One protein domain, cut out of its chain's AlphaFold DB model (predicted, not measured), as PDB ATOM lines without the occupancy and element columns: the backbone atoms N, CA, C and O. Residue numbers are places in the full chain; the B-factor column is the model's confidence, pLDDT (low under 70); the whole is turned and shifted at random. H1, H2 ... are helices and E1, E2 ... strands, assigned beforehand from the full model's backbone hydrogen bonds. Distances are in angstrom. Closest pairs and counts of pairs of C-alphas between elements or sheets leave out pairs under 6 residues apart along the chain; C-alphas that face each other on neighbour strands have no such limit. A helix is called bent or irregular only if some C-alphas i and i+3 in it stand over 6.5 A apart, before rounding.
ATOM      1  N   LYS A  94      18.959  11.848  30.210       51.94
ATOM      2  CA  LYS A  94      17.811  10.999  29.883       51.94
ATOM      3  C   LYS A  94      16.748  11.644  28.976       51.94
ATOM      4  O   LYS A  94      16.084  10.892  28.266       51.94
ATOM      5  N   CYS A  95      16.552  12.969  28.969       60.62
ATOM      6  CA  CYS A  95      15.450  13.621  28.229       60.62
ATOM      7  C   CYS A  95      15.960  14.492  27.070       60.62
ATOM      8  O   CYS A  95      15.895  15.714  27.127       60.62
ATOM      9  N   ASN A  96      16.418  13.863  25.987       62.81
ATOM     10  CA  ASN A  96      17.077  14.563  24.874       62.81
ATOM     11  C   ASN A  96      16.123  15.285  23.901       62.81
ATOM     12  O   ASN A  96      16.595  15.838  22.906       62.81
ATOM     13  N   GLN A  97      14.801  15.236  24.114       70.12
ATOM     14  CA  GLN A  97      13.817  15.891  23.245       70.12
ATOM     15  C   GLN A  97      12.573  16.357  24.010       70.12
ATOM     16  O   GLN A  97      12.117  15.665  24.921       70.12
ATOM     17  N   PRO A  98      11.975  17.491  23.610       73.69
ATOM     18  CA  PRO A  98      10.691  17.938  24.124       73.69
ATOM     19  C   PRO A  98       9.511  17.121  23.538       73.69
ATOM     20  O   PRO A  98       9.580  16.631  22.400       73.69
ATOM     21  N   PRO A  99       8.367  17.063  24.243       82.69
ATOM     22  CA  PRO A  99       8.126  17.704  25.529       82.69
ATOM     23  C   PRO A  99       8.735  16.927  26.703       82.69
ATOM     24  O   PRO A  99       8.726  15.700  26.716       82.69
ATOM     25  N   TYR A 100       9.205  17.647  27.714       84.19
ATOM     26  CA  TYR A 100       9.625  17.072  28.993       84.19
ATOM     27  C   TYR A 100       9.152  17.963  30.143       84.19
ATOM     28  O   TYR A 100       8.905  19.157  29.963       84.19
ATOM     29  N   LEU A 101       8.995  17.371  31.321       86.19
ATOM     30  CA  LEU A 101       8.611  18.061  32.544       86.19
ATOM     31  C   LEU A 101       9.833  18.198  33.450       86.19
ATOM     32  O   LEU A 101      10.466  17.197  33.775       86.19
ATOM     33  N   SER A 102      10.122  19.419  33.886       88.31
ATOM     34  CA  SER A 102      11.064  19.702  34.968       88.31
ATOM     35  C   SER A 102      10.292  20.178  36.193       88.31
ATOM     36  O   SER A 102       9.654  21.231  36.176       88.31
ATOM     37  N   GLU A 103      10.340  19.390  37.260       90.38
ATOM     38  CA  GLU A 103       9.702  19.687  38.536       90.38
ATOM     39  C   GLU A 103      10.720  20.303  39.493       90.38
ATOM     40  O   GLU A 103      11.783  19.727  39.730       90.38
ATOM     41  N   PHE A 104      10.381  21.452  40.073       91.50
ATOM     42  CA  PHE A 104      11.182  22.140  41.079       91.50
ATOM     43  C   PHE A 104      10.418  22.223  42.393       91.50
ATOM     44  O   PHE A 104       9.204  22.426  42.390       91.50
ATOM     45  N   ALA A 105      11.116  22.086  43.522       91.44
ATOM     46  CA  ALA A 105      10.487  22.172  44.837       91.44
ATOM     47  C   ALA A 105      11.364  22.867  45.885       91.44
ATOM     48  O   ALA A 105      12.591  22.717  45.896       91.44
ATOM     49  N   LYS A 106      10.713  23.628  46.773       89.56
ATOM     50  CA  LYS A 106      11.306  24.263  47.956       89.56
ATOM     51  C   LYS A 106      10.233  24.445  49.025       89.56
ATOM     52  O   LYS A 106       9.254  25.154  48.818       89.56
ATOM     53  N   GLY A 107      10.435  23.815  50.181       88.56
ATOM     54  CA  GLY A 107       9.406  23.781  51.221       88.56
ATOM     55  C   GLY A 107       8.135  23.109  50.699       88.56
ATOM     56  O   GLY A 107       8.206  22.007  50.155       88.56
ATOM     57  N   ASP A 108       6.995  23.778  50.850       89.25
ATOM     58  CA  ASP A 108       5.701  23.335  50.327       89.25
ATOM     59  C   ASP A 108       5.368  23.895  48.933       89.25
ATOM     60  O   ASP A 108       4.289  23.613  48.416       89.25
ATOM     61  N   ARG A 109       6.286  24.651  48.313       91.38
ATOM     62  CA  ARG A 109       6.120  25.222  46.972       91.38
ATOM     63  C   ARG A 109       6.691  24.298  45.903       91.38
ATOM     64  O   ARG A 109       7.818  23.807  46.042       91.38
ATOM     65  N   LYS A 110       5.944  24.118  44.815       93.81
ATOM     66  CA  LYS A 110       6.318  23.321  43.649       93.81
ATOM     67  C   LYS A 110       6.030  24.057  42.345       93.81
ATOM     68  O   LYS A 110       5.010  24.726  42.190       93.81
ATOM     69  N   LEU A 111       6.930  23.864  41.390       94.94
ATOM     70  CA  LEU A 111       6.787  24.283  40.003       94.94
ATOM     71  C   LEU A 111       6.867  23.052  39.104       94.94
ATOM     72  O   LEU A 111       7.880  22.362  39.106       94.94
ATOM     73  N   SER A 112       5.836  22.819  38.301       93.81
ATOM     74  CA  SER A 112       5.845  21.863  37.193       93.81
ATOM     75  C   SER A 112       6.071  22.611  35.881       93.81
ATOM     76  O   SER A 112       5.125  23.164  35.323       93.81
ATOM     77  N   PHE A 113       7.311  22.667  35.386       92.81
ATOM     78  CA  PHE A 113       7.648  23.313  34.113       92.81
ATOM     79  C   PHE A 113       7.553  22.300  32.968       92.81
ATOM     80  O   PHE A 113       8.441  21.467  32.789       92.81
ATOM     81  N   LEU A 114       6.508  22.389  32.149       91.38
ATOM     82  CA  LEU A 114       6.396  21.642  30.900       91.38
ATOM     83  C   LEU A 114       7.111  22.390  29.772       91.38
ATOM     84  O   LEU A 114       6.560  23.337  29.206       91.38
ATOM     85  N   ALA A 115       8.309  21.923  29.422       88.06
ATOM     86  CA  ALA A 115       9.078  22.397  28.280       88.06
ATOM     87  C   ALA A 115       8.470  21.836  26.988       88.06
ATOM     88  O   ALA A 115       8.624  20.655  26.676       88.06
ATOM     89  N   SER A 116       7.737  22.666  26.245       85.44
ATOM     90  CA  SER A 116       7.008  22.243  25.047       85.44
ATOM     91  C   SER A 116       7.886  22.244  23.790       85.44
ATOM     92  O   SER A 116       8.802  23.052  23.632       85.44
ATOM     93  N   ALA A 117       7.578  21.335  22.859       71.44
ATOM     94  CA  ALA A 117       8.370  21.115  21.645       71.44
ATOM     95  C   ALA A 117       8.130  22.133  20.519       71.44
ATOM     96  O   ALA A 117       8.759  22.021  19.468       71.44
ATOM     97  N   HIS A 118       7.154  23.038  20.671       67.12
ATOM     98  CA  HIS A 118       6.733  24.008  19.645       67.12
ATOM     99  C   HIS A 118       6.659  23.428  18.214       67.12
ATOM    100  O   HIS A 118       7.011  24.069  17.220       67.12
ATOM    101  N   LYS A 119       6.199  22.175  18.075       59.16
ATOM    102  CA  LYS A 119       6.087  21.517  16.768       59.16
ATOM    103  C   LYS A 119       4.884  22.081  16.015       59.16
ATOM    104  O   LYS A 119       3.741  21.976  16.457       59.16
ATOM    105  N   THR A 120       5.132  22.667  14.840       44.38
ATOM    106  CA  THR A 120       4.048  23.132  13.962       44.38
ATOM    107  C   THR A 120       3.151  21.962  13.542       44.38
ATOM    108  O   THR A 120       3.619  20.851  13.304       44.38
ATOM    109  N   ALA A 121       1.850  22.238  13.410       42.69
ATOM    110  CA  ALA A 121       0.738  21.290  13.252       42.69
ATOM    111  C   ALA A 121       0.796  20.261  12.091       42.69
ATOM    112  O   ALA A 121      -0.208  19.600  11.836       42.69
ATOM    113  N   LYS A 122       1.904  20.134  11.347       43.88
ATOM    114  CA  LYS A 122       2.099  19.036  10.382       43.88
ATOM    115  C   LYS A 122       2.478  17.714  11.057       43.88
ATOM    116  O   LYS A 122       2.153  16.670  10.511       43.88
ATOM    117  N   SER A 123       3.119  17.760  12.222       51.25
ATOM    118  CA  SER A 123       3.278  16.603  13.106       51.25
ATOM    119  C   SER A 123       2.345  16.789  14.291       51.25
ATOM    120  O   SER A 123       2.328  17.869  14.882       51.25
ATOM    121  N   ASP A 124       1.564  15.768  14.624       53.50
ATOM    122  CA  ASP A 124       0.687  15.773  15.789       53.50
ATOM    123  C   ASP A 124       1.446  16.267  17.035       53.50
ATOM    124  O   ASP A 124       2.347  15.595  17.530       53.50
ATOM    125  N   ASN A 125       1.055  17.423  17.589       67.31
ATOM    126  CA  ASN A 125       1.528  17.908  18.897       67.31
ATOM    127  C   ASN A 125       0.866  17.097  20.036       67.31
ATOM    128  O   ASN A 125       0.408  17.633  21.042       67.31
ATOM    129  N   LEU A 126       0.659  15.798  19.798       75.25
ATOM    130  CA  LEU A 126      -0.075  14.889  20.667       75.25
ATOM    131  C   LEU A 126       0.699  14.642  21.959       75.25
ATOM    132  O   LEU A 126       0.076  14.652  23.009       75.25
ATOM    133  N   SER A 127       2.028  14.535  21.906       78.38
ATOM    134  CA  SER A 127       2.856  14.380  23.108       78.38
ATOM    135  C   SER A 127       2.711  15.569  24.064       78.38
ATOM    136  O   SER A 127       2.402  15.365  25.231       78.38
ATOM    137  N   THR A 128       2.822  16.814  23.578       84.25
ATOM    138  CA  THR A 128       2.659  18.006  24.439       84.25
ATOM    139  C   THR A 128       1.244  18.086  25.000       84.25
ATOM    140  O   THR A 128       1.055  18.425  26.162       84.25
ATOM    141  N   ARG A 129       0.227  17.748  24.197       87.19
ATOM    142  CA  ARG A 129      -1.165  17.726  24.669       87.19
ATOM    143  C   ARG A 129      -1.401  16.651  25.727       87.19
ATOM    144  O   ARG A 129      -2.065  16.949  26.709       87.19
ATOM    145  N   ASN A 130      -0.842  15.456  25.554       86.19
ATOM    146  CA  ASN A 130      -0.925  14.389  26.548       86.19
ATOM    147  C   ASN A 130      -0.232  14.809  27.851       86.19
ATOM    148  O   ASN A 130      -0.817  14.658  28.914       86.19
ATOM    149  N   ALA A 131       0.942  15.439  27.765       87.50
ATOM    150  CA  ALA A 131       1.626  15.986  28.933       87.50
ATOM    151  C   ALA A 131       0.792  17.067  29.650       87.50
ATOM    152  O   ALA A 131       0.706  17.072  30.875       87.50
ATOM    153  N   ILE A 132       0.122  17.956  28.902       89.88
ATOM    154  CA  ILE A 132      -0.815  18.938  29.477       89.88
ATOM    155  C   ILE A 132      -2.007  18.235  30.133       89.88
ATOM    156  O   ILE A 132      -2.404  18.618  31.229       89.88
ATOM    157  N   ASP A 133      -2.594  17.228  29.480       89.06
ATOM    158  CA  ASP A 133      -3.670  16.428  30.069       89.06
ATOM    159  C   ASP A 133      -3.218  15.809  31.395       89.06
ATOM    160  O   ASP A 133      -3.933  15.938  32.383       89.06
ATOM    161  N   ASP A 134      -2.033  15.204  31.446       84.88
ATOM    162  CA  ASP A 134      -1.503  14.585  32.659       84.88
ATOM    163  C   ASP A 134      -1.280  15.607  33.776       84.88
ATOM    164  O   ASP A 134      -1.627  15.343  34.925       84.88
ATOM    165  N   LEU A 135      -0.734  16.783  33.460       85.75
ATOM    166  CA  LEU A 135      -0.473  17.828  34.453       85.75
ATOM    167  C   LEU A 135      -1.761  18.442  35.000       85.75
ATOM    168  O   LEU A 135      -1.928  18.557  36.212       85.75
ATOM    169  N   VAL A 136      -2.700  18.788  34.119       84.56
ATOM    170  CA  VAL A 136      -3.939  19.463  34.518       84.56
ATOM    171  C   VAL A 136      -4.909  18.486  35.196       84.56
ATOM    172  O   VAL A 136      -5.531  18.830  36.201       84.56
ATOM    173  N   ARG A 137      -5.012  17.233  34.722       77.12
ATOM    174  CA  ARG A 137      -5.919  16.223  35.310       77.12
ATOM    175  C   ARG A 137      -5.452  15.676  36.646       77.12
ATOM    176  O   ARG A 137      -6.286  15.186  37.403       77.12
ATOM    177  N   LYS A 138      -4.152  15.734  36.957       68.88
ATOM    178  CA  LYS A 138      -3.641  15.293  38.264       68.88
ATOM    179  C   LYS A 138      -4.192  16.125  39.432       68.88
ATOM    180  O   LYS A 138      -3.989  15.712  40.565       68.88
ATOM    181  N   LYS A 139      -4.897  17.245  39.177       63.62
ATOM    182  CA  LYS A 139      -5.591  18.111  40.164       63.62
ATOM    183  C   LYS A 139      -4.744  18.563  41.355       63.62
ATOM    184  O   LYS A 139      -5.276  19.021  42.356       63.62
ATOM    185  N   ASN A 140      -3.428  18.496  41.212       75.00
ATOM    186  CA  ASN A 140      -2.474  18.915  42.229       75.00
ATOM    187  C   ASN A 140      -1.835  20.253  41.854       75.00
ATOM    188  O   ASN A 140      -0.695  20.493  42.223       75.00
ATOM    189  N   THR A 141      -2.519  21.080  41.057       86.50
ATOM    190  CA  THR A 141      -2.037  22.404  40.665       86.50
ATOM    191  C   THR A 141      -3.080  23.444  41.039       86.50
ATOM    192  O   THR A 141      -4.260  23.290  40.728       86.50
ATOM    193  N   ASP A 142      -2.625  24.506  41.690       88.50
ATOM    194  CA  ASP A 142      -3.455  25.636  42.100       88.50
ATOM    195  C   ASP A 142      -3.705  26.589  40.924       88.50
ATOM    196  O   ASP A 142      -4.758  27.213  40.823       88.50
ATOM    197  N   VAL A 143      -2.729  26.701  40.017       91.62
ATOM    198  CA  VAL A 143      -2.772  27.605  38.865       91.62
ATOM    199  C   VAL A 143      -1.992  27.038  37.683       91.62
ATOM    200  O   VAL A 143      -0.916  26.455  37.841       91.62
ATOM    201  N   VAL A 144      -2.522  27.264  36.480       91.62
ATOM    202  CA  VAL A 144      -1.825  27.010  35.218       91.62
ATOM    203  C   VAL A 144      -1.365  28.334  34.615       91.62
ATOM    204  O   VAL A 144      -2.163  29.222  34.318       91.62
ATOM    205  N   ALA A 145      -0.067  28.459  34.389       91.00
ATOM    206  CA  ALA A 145       0.545  29.580  33.704       91.00
ATOM    207  C   ALA A 145       0.949  29.186  32.280       91.00
ATOM    208  O   ALA A 145       1.620  28.178  32.063       91.00
ATOM    209  N   VAL A 146       0.585  30.019  31.307       88.62
ATOM    210  CA  VAL A 146       1.149  29.997  29.953       88.62
ATOM    211  C   VAL A 146       1.691  31.388  29.692       88.62
ATOM    212  O   VAL A 146       0.941  32.309  29.370       88.62
ATOM    213  N   LEU A 147       2.996  31.559  29.877       86.31
ATOM    214  CA  LEU A 147       3.579  32.897  29.874       86.31
ATOM    215  C   LEU A 147       3.726  33.464  28.454       86.31
ATOM    216  O   LEU A 147       3.602  34.669  28.269       86.31
ATOM    217  N   GLU A 148       3.865  32.608  27.441       84.50
ATOM    218  CA  GLU A 148       3.941  33.011  26.035       84.50
ATOM    219  C   GLU A 148       2.557  33.081  25.363       84.50
ATOM    220  O   GLU A 148       1.718  32.191  25.497       84.50
ATOM    221  N   GLY A 149       2.318  34.144  24.589       84.62
ATOM    222  CA  GLY A 149       1.130  34.270  23.732       84.62
ATOM    223  C   GLY A 149      -0.142  34.777  24.426       84.62
ATOM    224  O   GLY A 149      -1.088  35.162  23.734       84.62
ATOM    225  N   PHE A 150      -0.154  34.863  25.759       91.50
ATOM    226  CA  PHE A 150      -1.215  35.510  26.537       91.50
ATOM    227  C   PHE A 150      -0.642  36.637  27.401       91.50
ATOM    228  O   PHE A 150       0.328  36.396  28.120       91.50
ATOM    229  N   PRO A 151      -1.226  37.850  27.380       92.19
ATOM    230  CA  PRO A 151      -0.720  38.970  28.165       92.19
ATOM    231  C   PRO A 151      -0.868  38.766  29.678       92.19
ATOM    232  O   PRO A 151      -1.740  38.029  30.136       92.19
ATOM    233  N   VAL A 152      -0.057  39.474  30.466       90.75
ATOM    234  CA  VAL A 152      -0.099  39.444  31.946       90.75
ATOM    235  C   VAL A 152      -1.477  39.764  32.548       90.75
ATOM    236  O   VAL A 152      -1.842  39.260  33.614       90.75
ATOM    237  N   ASP A 153      -2.266  40.588  31.859       89.75
ATOM    238  CA  ASP A 153      -3.630  40.982  32.222       89.75
ATOM    239  C   ASP A 153      -4.698  40.279  31.373       89.75
ATOM    240  O   ASP A 153      -5.825  40.767  31.245       89.75
ATOM    241  N   PHE A 154      -4.346  39.132  30.784       92.25
ATOM    242  CA  PHE A 154      -5.245  38.353  29.948       92.25
ATOM    243  C   PHE A 154      -6.561  38.046  30.662       92.25
ATOM    244  O   PHE A 154      -6.600  37.536  31.782       92.25
ATOM    245  N   LYS A 155      -7.661  38.314  29.956       92.19
ATOM    246  CA  LYS A 155      -9.010  37.912  30.344       92.19
ATOM    247  C   LYS A 155      -9.604  37.070  29.232       92.19
ATOM    248  O   LYS A 155      -9.496  37.416  28.055       92.19
ATOM    249  N   VAL A 156     -10.269  35.985  29.610       93.06
ATOM    250  CA  VAL A 156     -10.944  35.106  28.654       93.06
ATOM    251  C   VAL A 156     -12.060  35.881  27.956       93.06
ATOM    252  O   VAL A 156     -12.995  36.368  28.589       93.06
ATOM    253  N   THR A 157     -11.962  36.000  26.633       94.00
ATOM    254  CA  THR A 157     -12.943  36.709  25.803       94.00
ATOM    255  C   THR A 157     -13.820  35.736  25.019       94.00
ATOM    256  O   THR A 157     -13.451  34.584  24.781       94.00
ATOM    257  N   LYS A 158     -14.969  36.217  24.519       95.12
ATOM    258  CA  LYS A 158     -15.837  35.443  23.609       95.12
ATOM    259  C   LYS A 158     -15.087  34.944  22.368       95.12
ATOM    260  O   LYS A 158     -15.359  33.844  21.896       95.12
ATOM    261  N   GLN A 159     -14.133  35.727  21.861       94.31
ATOM    262  CA  GLN A 159     -13.314  35.347  20.712       94.31
ATOM    263  C   GLN A 159     -12.424  34.139  21.029       94.31
ATOM    264  O   GLN A 159     -12.393  33.188  20.250       94.31
ATOM    265  N   VAL A 160     -11.750  34.145  22.184       94.06
ATOM    266  CA  VAL A 160     -10.909  33.020  22.619       94.06
ATOM    267  C   VAL A 160     -11.753  31.767  22.851       94.06
ATOM    268  O   VAL A 160     -11.392  30.690  22.382       94.06
ATOM    269  N   LEU A 161     -12.920  31.903  23.488       95.94
ATOM    270  CA  LEU A 161     -13.857  30.788  23.672       95.94
ATOM    271  C   LEU A 161     -14.338  30.209  22.334       95.94
ATOM    272  O   LEU A 161     -14.406  28.990  22.171       95.94
ATOM    273  N   GLY A 162     -14.622  31.069  21.351       96.44
ATOM    274  CA  GLY A 162     -14.938  30.653  19.985       96.44
ATOM    275  C   GLY A 162     -13.798  29.863  19.339       96.44
ATOM    276  O   GLY A 162     -14.035  28.799  18.766       96.44
ATOM    277  N   GLN A 163     -12.554  30.320  19.504       94.56
ATOM    278  CA  GLN A 163     -11.373  29.621  18.994       94.56
ATOM    279  C   GLN A 163     -11.173  28.254  19.664       94.56
ATOM    280  O   GLN A 163     -10.896  27.275  18.972       94.56
ATOM    281  N   ILE A 164     -11.369  28.155  20.983       95.56
ATOM    282  CA  ILE A 164     -11.331  26.877  21.713       95.56
ATOM    283  C   ILE A 164     -12.406  25.928  21.175       95.56
ATOM    284  O   ILE A 164     -12.107  24.772  20.879       95.56
ATOM    285  N   LYS A 165     -13.643  26.405  20.988       96.38
ATOM    286  CA  LYS A 165     -14.742  25.599  20.431       96.38
ATOM    287  C   LYS A 165     -14.406  25.074  19.034       96.38
ATOM    288  O   LYS A 165     -14.627  23.897  18.743       96.38
ATOM    289  N   ASP A 166     -13.830  25.922  18.187       94.81
ATOM    290  CA  ASP A 166     -13.373  25.533  16.854       94.81
ATOM    291  C   ASP A 166     -12.250  24.498  16.894       94.81
ATOM    292  O   ASP A 166     -12.266  23.551  16.103       94.81
ATOM    293  N   CYS A 167     -11.300  24.642  17.818       93.19
ATOM    294  CA  CYS A 167     -10.240  23.664  18.019       93.19
ATOM    295  C   CYS A 167     -10.790  22.331  18.533       93.19
ATOM    296  O   CYS A 167     -10.459  21.300  17.950       93.19
ATOM    297  N   LYS A 168     -11.699  22.331  19.518       93.62
ATOM    298  CA  LYS A 168     -12.381  21.118  20.003       93.62
ATOM    299  C   LYS A 168     -13.083  20.379  18.855       93.62
ATOM    300  O   LYS A 168     -12.842  19.192  18.667       93.62
ATOM    301  N   ARG A 169     -13.845  21.089  18.010       93.88
ATOM    302  CA  ARG A 169     -14.524  20.515  16.825       93.88
ATOM    303  C   ARG A 169     -13.560  19.869  15.823       93.88
ATOM    304  O   ARG A 169     -13.930  18.927  15.132       93.88
ATOM    305  N   LYS A 170     -12.331  20.376  15.725       90.25
ATOM    306  CA  LYS A 170     -11.286  19.851  14.834       90.25
ATOM    307  C   LYS A 170     -10.383  18.824  15.521       90.25
ATOM    308  O   LYS A 170      -9.323  18.514  14.985       90.25
ATOM    309  N   ASN A 171     -10.745  18.321  16.704       89.06
ATOM    310  CA  ASN A 171      -9.891  17.460  17.534       89.06
ATOM    311  C   ASN A 171      -8.496  18.062  17.756       89.06
ATOM    312  O   ASN A 171      -7.480  17.362  17.758       89.06
ATOM    313  N   TRP A 172      -8.458  19.390  17.894       88.75
ATOM    314  CA  TRP A 172      -7.254  20.201  18.049       88.75
ATOM    315  C   TRP A 172      -6.247  20.049  16.901       88.75
ATOM    316  O   TRP A 172      -5.068  20.355  17.052       88.75
ATOM    317  N   LYS A 173      -6.712  19.622  15.721       82.50
ATOM    318  CA  LYS A 173      -5.920  19.600  14.493       82.50
ATOM    319  C   LYS A 173      -5.966  20.982  13.837       82.50
ATOM    320  O   LYS A 173      -7.025  21.462  13.428       82.50
ATOM    321  N   GLY A 174      -4.809  21.628  13.714       76.81
ATOM    322  CA  GLY A 174      -4.652  22.871  12.956       76.81
ATOM    323  C   GLY A 174      -3.683  23.865  13.587       76.81
ATOM    324  O   GLY A 174      -3.491  23.893  14.795       76.81
ATOM    325  N   ARG A 175      -3.104  24.742  12.758       74.75
ATOM    326  CA  ARG A 175      -2.068  25.703  13.188       74.75
ATOM    327  C   ARG A 175      -2.521  26.694  14.265       74.75
ATOM    328  O   ARG A 175      -1.693  27.182  15.012       74.75
ATOM    329  N   LYS A 176      -3.820  27.000  14.337       81.31
ATOM    330  CA  LYS A 176      -4.391  27.917  15.343       81.31
ATOM    331  C   LYS A 176      -4.690  27.239  16.689       81.31
ATOM    332  O   LYS A 176      -5.148  27.914  17.605       81.31
ATOM    333  N   CYS A 177      -4.475  25.927  16.789       87.25
ATOM    334  CA  CYS A 177      -4.740  25.105  17.968       87.25
ATOM    335  C   CYS A 177      -3.415  24.742  18.652       87.25
ATOM    336  O   CYS A 177      -3.023  23.580  18.683       87.25
ATOM    337  N   TYR A 178      -2.701  25.768  19.114       85.88
ATOM    338  CA  TYR A 178      -1.394  25.645  19.764       85.88
ATOM    339  C   TYR A 178      -1.528  25.220  21.237       85.88
ATOM    340  O   TYR A 178      -2.618  25.264  21.816       85.88
ATOM    341  N   GLU A 179      -0.421  24.785  21.836       87.44
ATOM    342  CA  GLU A 179      -0.338  24.227  23.192       87.44
ATOM    343  C   GLU A 179      -0.840  25.182  24.277       87.44
ATOM    344  O   GLU A 179      -1.595  24.751  25.145       87.44
ATOM    345  N   GLY A 180      -0.535  26.479  24.182       90.31
ATOM    346  CA  GLY A 180      -1.059  27.474  25.120       90.31
ATOM    347  C   GLY A 180      -2.592  27.548  25.126       90.31
ATOM    348  O   GLY A 180      -3.217  27.572  26.186       90.31
ATOM    349  N   LEU A 181      -3.227  27.502  23.948       92.38
ATOM    350  CA  LEU A 181      -4.689  27.470  23.847       92.38
ATOM    351  C   LEU A 181      -5.272  26.153  24.385       92.38
ATOM    352  O   LEU A 181      -6.369  26.148  24.950       92.38
ATOM    353  N   TYR A 182      -4.549  25.042  24.213       92.44
ATOM    354  CA  TYR A 182      -4.929  23.745  24.778       92.44
ATOM    355  C   TYR A 182      -4.902  23.771  26.307       92.44
ATOM    356  O   TYR A 182      -5.895  23.409  26.935       92.44
ATOM    357  N   ALA A 183      -3.811  24.268  26.896       92.62
ATOM    358  CA  ALA A 183      -3.661  24.429  28.339       92.62
ATOM    359  C   ALA A 183      -4.753  25.333  28.928       92.62
ATOM    360  O   ALA A 183      -5.384  24.958  29.916       92.62
ATOM    361  N   LEU A 184      -5.065  26.460  28.273       94.69
ATOM    362  CA  LEU A 184      -6.189  27.313  28.665       94.69
ATOM    363  C   LEU A 184      -7.519  26.550  28.645       94.69
ATOM    364  O   LEU A 184      -8.274  26.606  29.611       94.69
ATOM    365  N   SER A 185      -7.814  25.808  27.571       94.94
ATOM    366  CA  SER A 185      -9.053  25.025  27.507       94.94
ATOM    367  C   SER A 185      -9.150  23.994  28.623       94.94
ATOM    368  O   SER A 185     -10.239  23.801  29.147       94.94
ATOM    369  N   LYS A 186      -8.050  23.317  28.963       93.81
ATOM    370  CA  LYS A 186      -8.040  22.307  30.028       93.81
ATOM    371  C   LYS A 186      -8.211  22.934  31.403       93.81
ATOM    372  O   LYS A 186      -8.994  22.429  32.195       93.81
ATOM    373  N   SER A 187      -7.560  24.069  31.637       93.38
ATOM    374  CA  SER A 187      -7.717  24.838  32.876       93.38
ATOM    375  C   SER A 187      -9.171  25.276  33.065       93.38
ATOM    376  O   SER A 187      -9.735  25.096  34.138       93.38
ATOM    377  N   LEU A 188      -9.818  25.762  31.996       93.88
ATOM    378  CA  LEU A 188     -11.235  26.138  32.019       93.88
ATOM    379  C   LEU A 188     -12.168  24.946  32.264       93.88
ATOM    380  O   LEU A 188     -13.126  25.086  33.018       93.88
ATOM    381  N   ASP A 189     -11.899  23.800  31.634       92.69
ATOM    382  CA  ASP A 189     -12.713  22.591  31.798       92.69
ATOM    383  C   ASP A 189     -12.630  22.044  33.245       92.69
ATOM    384  O   ASP A 189     -13.621  21.527  33.754       92.69
ATOM    385  N   GLU A 190     -11.487  22.205  33.924       91.50
ATOM    386  CA  GLU A 190     -11.263  21.747  35.308       91.50
ATOM    387  C   GLU A 190     -11.498  22.827  36.383       91.50
ATOM    388  O   GLU A 190     -11.395  22.540  37.574       91.50
ATOM    389  N   GLY A 191     -11.821  24.065  35.991       92.31
ATOM    390  CA  GLY A 191     -12.033  25.176  36.927       92.31
ATOM    391  C   GLY A 191     -10.757  25.696  37.600       92.31
ATOM    392  O   GLY A 191     -10.835  26.291  38.673       92.31
ATOM    393  N   ILE A 192      -9.592  25.483  36.986       93.00
ATOM    394  CA  ILE A 192      -8.292  25.918  37.506       93.00
ATOM    395  C   ILE A 192      -7.979  27.336  36.991       93.00
ATOM    396  O   ILE A 192      -8.112  27.590  35.786       93.00
ATOM    397  N   PRO A 193      -7.555  28.271  37.865       93.81
ATOM    398  CA  PRO A 193      -7.076  29.589  37.463       93.81
ATOM    399  C   PRO A 193      -5.996  29.536  36.376       93.81
ATOM    400  O   PRO A 193      -5.122  28.669  36.376       93.81
ATOM    401  N   PHE A 194      -6.042  30.509  35.464       94.06
ATOM    402  CA  PHE A 194      -5.106  30.624  34.349       94.06
ATOM    403  C   PHE A 194      -4.420  31.990  34.334       94.06
ATOM    404  O   PHE A 194      -5.087  33.015  34.502       94.06
ATOM    405  N   LYS A 195      -3.113  32.018  34.055       94.94
ATOM    406  CA  LYS A 195      -2.318  33.252  33.985       94.94
ATOM    407  C   LYS A 195      -1.469  33.326  32.711       94.94
ATOM    408  O   LYS A 195      -0.796  32.366  32.347       94.94
ATOM    409  N   GLY A 196      -1.512  34.486  32.049       94.62
ATOM    410  CA  GLY A 196      -0.601  34.865  30.964       94.62
ATOM    411  C   GLY A 196       0.631  35.607  31.487       94.62
ATOM    412  O   GLY A 196       0.608  36.099  32.613       94.62
ATOM    413  N   GLY A 197       1.684  35.712  30.679       92.75
ATOM    414  CA  GLY A 197       2.955  36.349  31.059       92.75
ATOM    415  C   GLY A 197       3.501  37.350  30.041       92.75
ATOM    416  O   GLY A 197       4.493  38.021  30.319       92.75
ATOM    417  N   GLU A 198       2.875  37.470  28.867       92.69
ATOM    418  CA  GLU A 198       3.379  38.300  27.776       92.69
ATOM    419  C   GLU A 198       3.307  39.784  28.170       92.69
ATOM    420  O   GLU A 198       2.241  40.272  28.577       92.69
ATOM    421  N   PRO A 199       4.418  40.533  28.058       92.38
ATOM    422  CA  PRO A 199       4.396  41.953  28.355       92.38
ATOM    423  C   PRO A 199       3.509  42.692  27.350       92.38
ATOM    424  O   PRO A 199       3.364  42.317  26.183       92.38
ATOM    425  N   LYS A 200       2.931  43.812  27.787       90.12
ATOM    426  CA  LYS A 200       2.185  44.696  26.886       90.12
ATOM    427  C   LYS A 200       3.132  45.285  25.842       90.12
ATOM    428  O   LYS A 200       4.260  45.654  26.161       90.12
ATOM    429  N   VAL A 318       2.311  25.372  41.127       95.38
ATOM    430  CA  VAL A 318       2.207  26.101  39.857       95.38
ATOM    431  C   VAL A 318       2.589  25.183  38.701       95.38
ATOM    432  O   VAL A 318       3.693  24.640  38.671       95.38
ATOM    433  N   THR A 319       1.714  25.054  37.705       95.25
ATOM    434  CA  THR A 319       2.050  24.412  36.428       95.25
ATOM    435  C   THR A 319       2.366  25.479  35.396       95.25
ATOM    436  O   THR A 319       1.513  26.303  35.081       95.25
ATOM    437  N   LEU A 320       3.569  25.454  34.831       94.69
ATOM    438  CA  LEU A 320       4.004  26.356  33.771       94.69
ATOM    439  C   LEU A 320       4.121  25.589  32.454       94.69
ATOM    440  O   LEU A 320       4.891  24.640  32.355       94.69
ATOM    441  N   VAL A 321       3.387  26.016  31.430       92.25
ATOM    442  CA  VAL A 321       3.513  25.502  30.061       92.25
ATOM    443  C   VAL A 321       4.190  26.564  29.206       92.25
ATOM    444  O   VAL A 321       3.624  27.633  28.966       92.25
ATOM    445  N   LEU A 322       5.405  26.274  28.747       89.44
ATOM    446  CA  LEU A 322       6.220  27.221  27.993       89.44
ATOM    447  C   LEU A 322       7.181  26.481  27.051       89.44
ATOM    448  O   LEU A 322       7.526  25.327  27.290       89.44
ATOM    449  N   GLY A 323       7.607  27.128  25.965       84.75
ATOM    450  CA  GLY A 323       8.555  26.533  25.020       84.75
ATOM    451  C   GLY A 323       9.864  26.095  25.675       84.75
ATOM    452  O   GLY A 323      10.366  26.767  26.576       84.75
ATOM    453  N   GLU A 324      10.466  25.013  25.177       81.38
ATOM    454  CA  GLU A 324      11.752  24.502  25.681       81.38
ATOM    455  C   GLU A 324      12.869  25.557  25.711       81.38
ATOM    456  O   GLU A 324      13.700  25.562  26.618       81.38
ATOM    457  N   GLY A 325      12.857  26.502  24.761       79.38
ATOM    458  CA  GLY A 325      13.831  27.590  24.707       79.38
ATOM    459  C   GLY A 325      13.806  28.467  25.961       79.38
ATOM    460  O   GLY A 325      14.854  28.930  26.397       79.38
ATOM    461  N   HIS A 326      12.640  28.644  26.587       86.00
ATOM    462  CA  HIS A 326      12.524  29.380  27.846       86.00
ATOM    463  C   HIS A 326      13.042  28.571  29.031       86.00
ATOM    464  O   HIS A 326      13.688  29.139  29.903       86.00
ATOM    465  N   MET A 327      12.846  27.248  29.041       83.50
ATOM    466  CA  MET A 327      13.421  26.390  30.082       83.50
ATOM    467  C   MET A 327      14.946  26.515  30.109       83.50
ATOM    468  O   MET A 327      15.533  26.671  31.177       83.50
ATOM    469  N   ILE A 328      15.586  26.527  28.935       78.25
ATOM    470  CA  ILE A 328      17.035  26.739  28.811       78.25
ATOM    471  C   ILE A 328      17.436  28.086  29.428       78.25
ATOM    472  O   ILE A 328      18.359  28.131  30.238       78.25
ATOM    473  N   LYS A 329      16.708  29.164  29.105       82.00
ATOM    474  CA  LYS A 329      16.977  30.517  29.623       82.00
ATOM    475  C   LYS A 329      16.727  30.649  31.130       82.00
ATOM    476  O   LYS A 329      17.444  31.376  31.810       82.00
ATOM    477  N   HIS A 330      15.707  29.981  31.664       86.12
ATOM    478  CA  HIS A 330      15.281  30.132  33.062       86.12
ATOM    479  C   HIS A 330      15.984  29.158  34.007       86.12
ATOM    480  O   HIS A 330      16.010  29.400  35.212       86.12
ATOM    481  N   ARG A 331      16.589  28.082  33.483       82.75
ATOM    482  CA  ARG A 331      17.157  26.969  34.260       82.75
ATOM    483  C   ARG A 331      18.013  27.421  35.438       82.75
ATOM    484  O   ARG A 331      17.726  27.015  36.556       82.75
ATOM    485  N   LYS A 332      19.030  28.262  35.206       81.94
ATOM    486  CA  LYS A 332      19.955  28.685  36.278       81.94
ATOM    487  C   LYS A 332      19.233  29.462  37.383       81.94
ATOM    488  O   LYS A 332      19.540  29.278  38.556       81.94
ATOM    489  N   VAL A 333      18.257  30.292  37.020       85.75
ATOM    490  CA  VAL A 333      17.465  31.066  37.985       85.75
ATOM    491  C   VAL A 333      16.558  30.141  38.794       85.75
ATOM    492  O   VAL A 333      16.541  30.231  40.019       85.75
ATOM    493  N   LEU A 334      15.886  29.188  38.142       88.69
ATOM    494  CA  LEU A 334      15.057  28.188  38.820       88.69
ATOM    495  C   LEU A 334      15.895  27.290  39.747       88.69
ATOM    496  O   LEU A 334      15.559  27.121  40.913       88.69
ATOM    497  N   GLU A 335      17.031  26.773  39.283       85.38
ATOM    498  CA  GLU A 335      17.937  25.951  40.099       85.38
ATOM    499  C   GLU A 335      18.522  26.724  41.290       85.38
ATOM    500  O   GLU A 335      18.758  26.132  42.337       85.38
ATOM    501  N   SER A 336      18.712  28.043  41.166       84.88
ATOM    502  CA  SER A 336      19.151  28.882  42.291       84.88
ATOM    503  C   SER A 336      18.054  29.117  43.335       84.88
ATOM    504  O   SER A 336      18.348  29.293  44.517       84.88
ATOM    505  N   ALA A 337      16.788  29.121  42.908       85.88
ATOM    506  CA  ALA A 337      15.650  29.450  43.759       85.88
ATOM    507  C   ALA A 337      15.076  28.234  44.500       85.88
ATOM    508  O   ALA A 337      14.469  28.394  45.564       85.88
ATOM    509  N   PHE A 338      15.260  27.029  43.951       88.62
ATOM    510  CA  PHE A 338      14.685  25.779  44.444       88.62
ATOM    511  C   PHE A 338      15.747  24.812  44.981       88.62
ATOM    512  O   PHE A 338      16.896  24.828  44.559       88.62
ATOM    513  N   THR A 339      15.369  23.938  45.918       82.50
ATOM    514  CA  THR A 339      16.316  23.003  46.561       82.50
ATOM    515  C   THR A 339      16.330  21.617  45.927       82.50
ATOM    516  O   THR A 339      17.248  20.835  46.173       82.50
ATOM    517  N   LYS A 340      15.309  21.287  45.131       82.25
ATOM    518  CA  LYS A 340      15.187  20.011  44.423       82.25
ATOM    519  C   LYS A 340      14.759  20.241  42.982       82.25
ATOM    520  O   LYS A 340      13.942  21.124  42.722       82.25
ATOM    521  N   ARG A 341      15.260  19.379  42.096       83.56
ATOM    522  CA  ARG A 341      14.832  19.255  40.703       83.56
ATOM    523  C   ARG A 341      14.670  17.783  40.321       83.56
ATOM    524  O   ARG A 341      15.526  16.970  40.667       83.56
ATOM    525  N   LEU A 342      13.615  17.471  39.576       80.94
ATOM    526  CA  LEU A 342      13.398  16.176  38.931       80.94
ATOM    527  C   LEU A 342      12.955  16.391  37.481       80.94
ATOM    528  O   LEU A 342      12.101  17.229  37.226       80.94
ATOM    529  N   ASP A 343      13.507  15.618  36.547       78.25
ATOM    530  CA  ASP A 343      13.086  15.649  35.144       78.25
ATOM    531  C   ASP A 343      12.334  14.359  34.779       78.25
ATOM    532  O   ASP A 343      12.795  13.258  35.092       78.25
ATOM    533  N   THR A 344      11.208  14.502  34.077       77.62
ATOM    534  CA  THR A 344      10.389  13.409  33.535       77.62
ATOM    535  C   THR A 344      10.231  13.582  32.024       77.62
ATOM    536  O   THR A 344       9.816  14.645  31.558       77.62
ATOM    537  N   CYS A 345      10.539  12.541  31.249       76.75
ATOM    538  CA  CYS A 345      10.364  12.543  29.794       76.75
ATOM    539  C   CYS A 345       8.989  11.958  29.409       76.75
ATOM    540  O   CYS A 345       8.487  11.087  30.122       76.75
ATOM    541  N   PHE A 346       8.411  12.409  28.288       67.62
ATOM    542  CA  PHE A 346       7.122  11.932  27.758       67.62
ATOM    543  C   PHE A 346       7.248  11.150  26.453       67.62
ATOM    544  O   PHE A 346       8.142  11.484  25.640       67.62
TER     545      PHE A 346
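Overview. This is residues 94 to 200 and 318 to 346 of the 346 residues of an uncharacterized protein of Bdellovibrionaceae bacterium (UniProt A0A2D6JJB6). A twisted sheet of five strands is the middle layer, with H1 and H3 side by side over one face and H4 over the other. H2 lies off the sheet, beyond H3 and crosswise to it, at one end of the longest axis. The printed part has 136 residues, with four named helices and five named strands in the order E1 E2 H1 E3 H2 H3 E4 H4 E5; the mixed sheet runs E3 E4 E2 E1 E5, and the class is mixed, helices and strands. The whole is compact, with a radius of gyration of the C-alphas of 14.5 A, and spans 42 by 31 by 30 A.

Arrangement. The inner strands are E1, residues 100 to 106, E2, residues 109 to 116, and E4, residues 318 to 323; the edge strands are E3, residues 143 to 145, and E5, residues 340 to 345. E1 and E2 form an antiparallel hairpin, with N 104 and O 111 2.8 A apart, within hydrogen-bond range. Within that range too are N 103 and O 342, 2.8 A, of antiparallel E1 and E5, N 320 and O 112, 2.8 A, of parallel E4 and E2, and N 145 and O 319, 2.8 A, of parallel E3 and E4. H1, residues 126 to 137, is on the sheet at a height of 9.2 A, over E2 and only just not over E4, on which 2 of its C-alphas fall. H3, residues 179 to 190, is on the same face at a height of 9.9 A, over E3 and E4. H1 and H3 touch, closest at the C-alphas of Ile 132 and Ala 183, 6.3 A, at a shallow tilt of 30 degrees, the same way. H4, residues 324 to 337, is on the opposite face at a height of 9.5 A, over E2 and E1, which completes three layers, helices on both faces of a sheet. E2, H1, E3 and E4, H4, E5 are split strand-helix-strand units, their parallel strands not neighbours, with right-handed crossovers. H2, residues 158 to 169, is not on the sheet; with residue 164 alone it only just touches H3, with 3 pairs of C-alphas within 8 A, the closest those of Ile 164 and Ser 185, 6.5 A, about perpendicular at 85 degrees. Each O i to N i+4 pair is within hydrogen-bond range in H1, H2 and H3, and 8 of 10 in H4.

Along the chain. E1 runs 20.4 A from C-alpha 100 at (9.625, 17.072, 28.993), E2 22.1 A, E4 16.1 A, E3 6.4 A, and E5 17.1 A to C-alpha 345 at (10.364, 12.543, 29.794). H1 measures 15.8 A, H2 16.4 A, H3 16.5 A and H4 19.1 A; H4 is irregular, with C-alphas 329 and 332 7.5 A apart.

Size, cuts and confidence. The C-alphas farthest apart, of Arg 169 and Ser 336, are 43.0 A apart. Residues 201 to 317 are not printed, and C-alphas 200 and 318 are 22.7 A apart across this cut. The link E3 to H2 is long, 12 residues. Mean pLDDT of the printed part is 85.0; residues 94 to 96, 118 to 125, 138 to 139 and 346 are under 70.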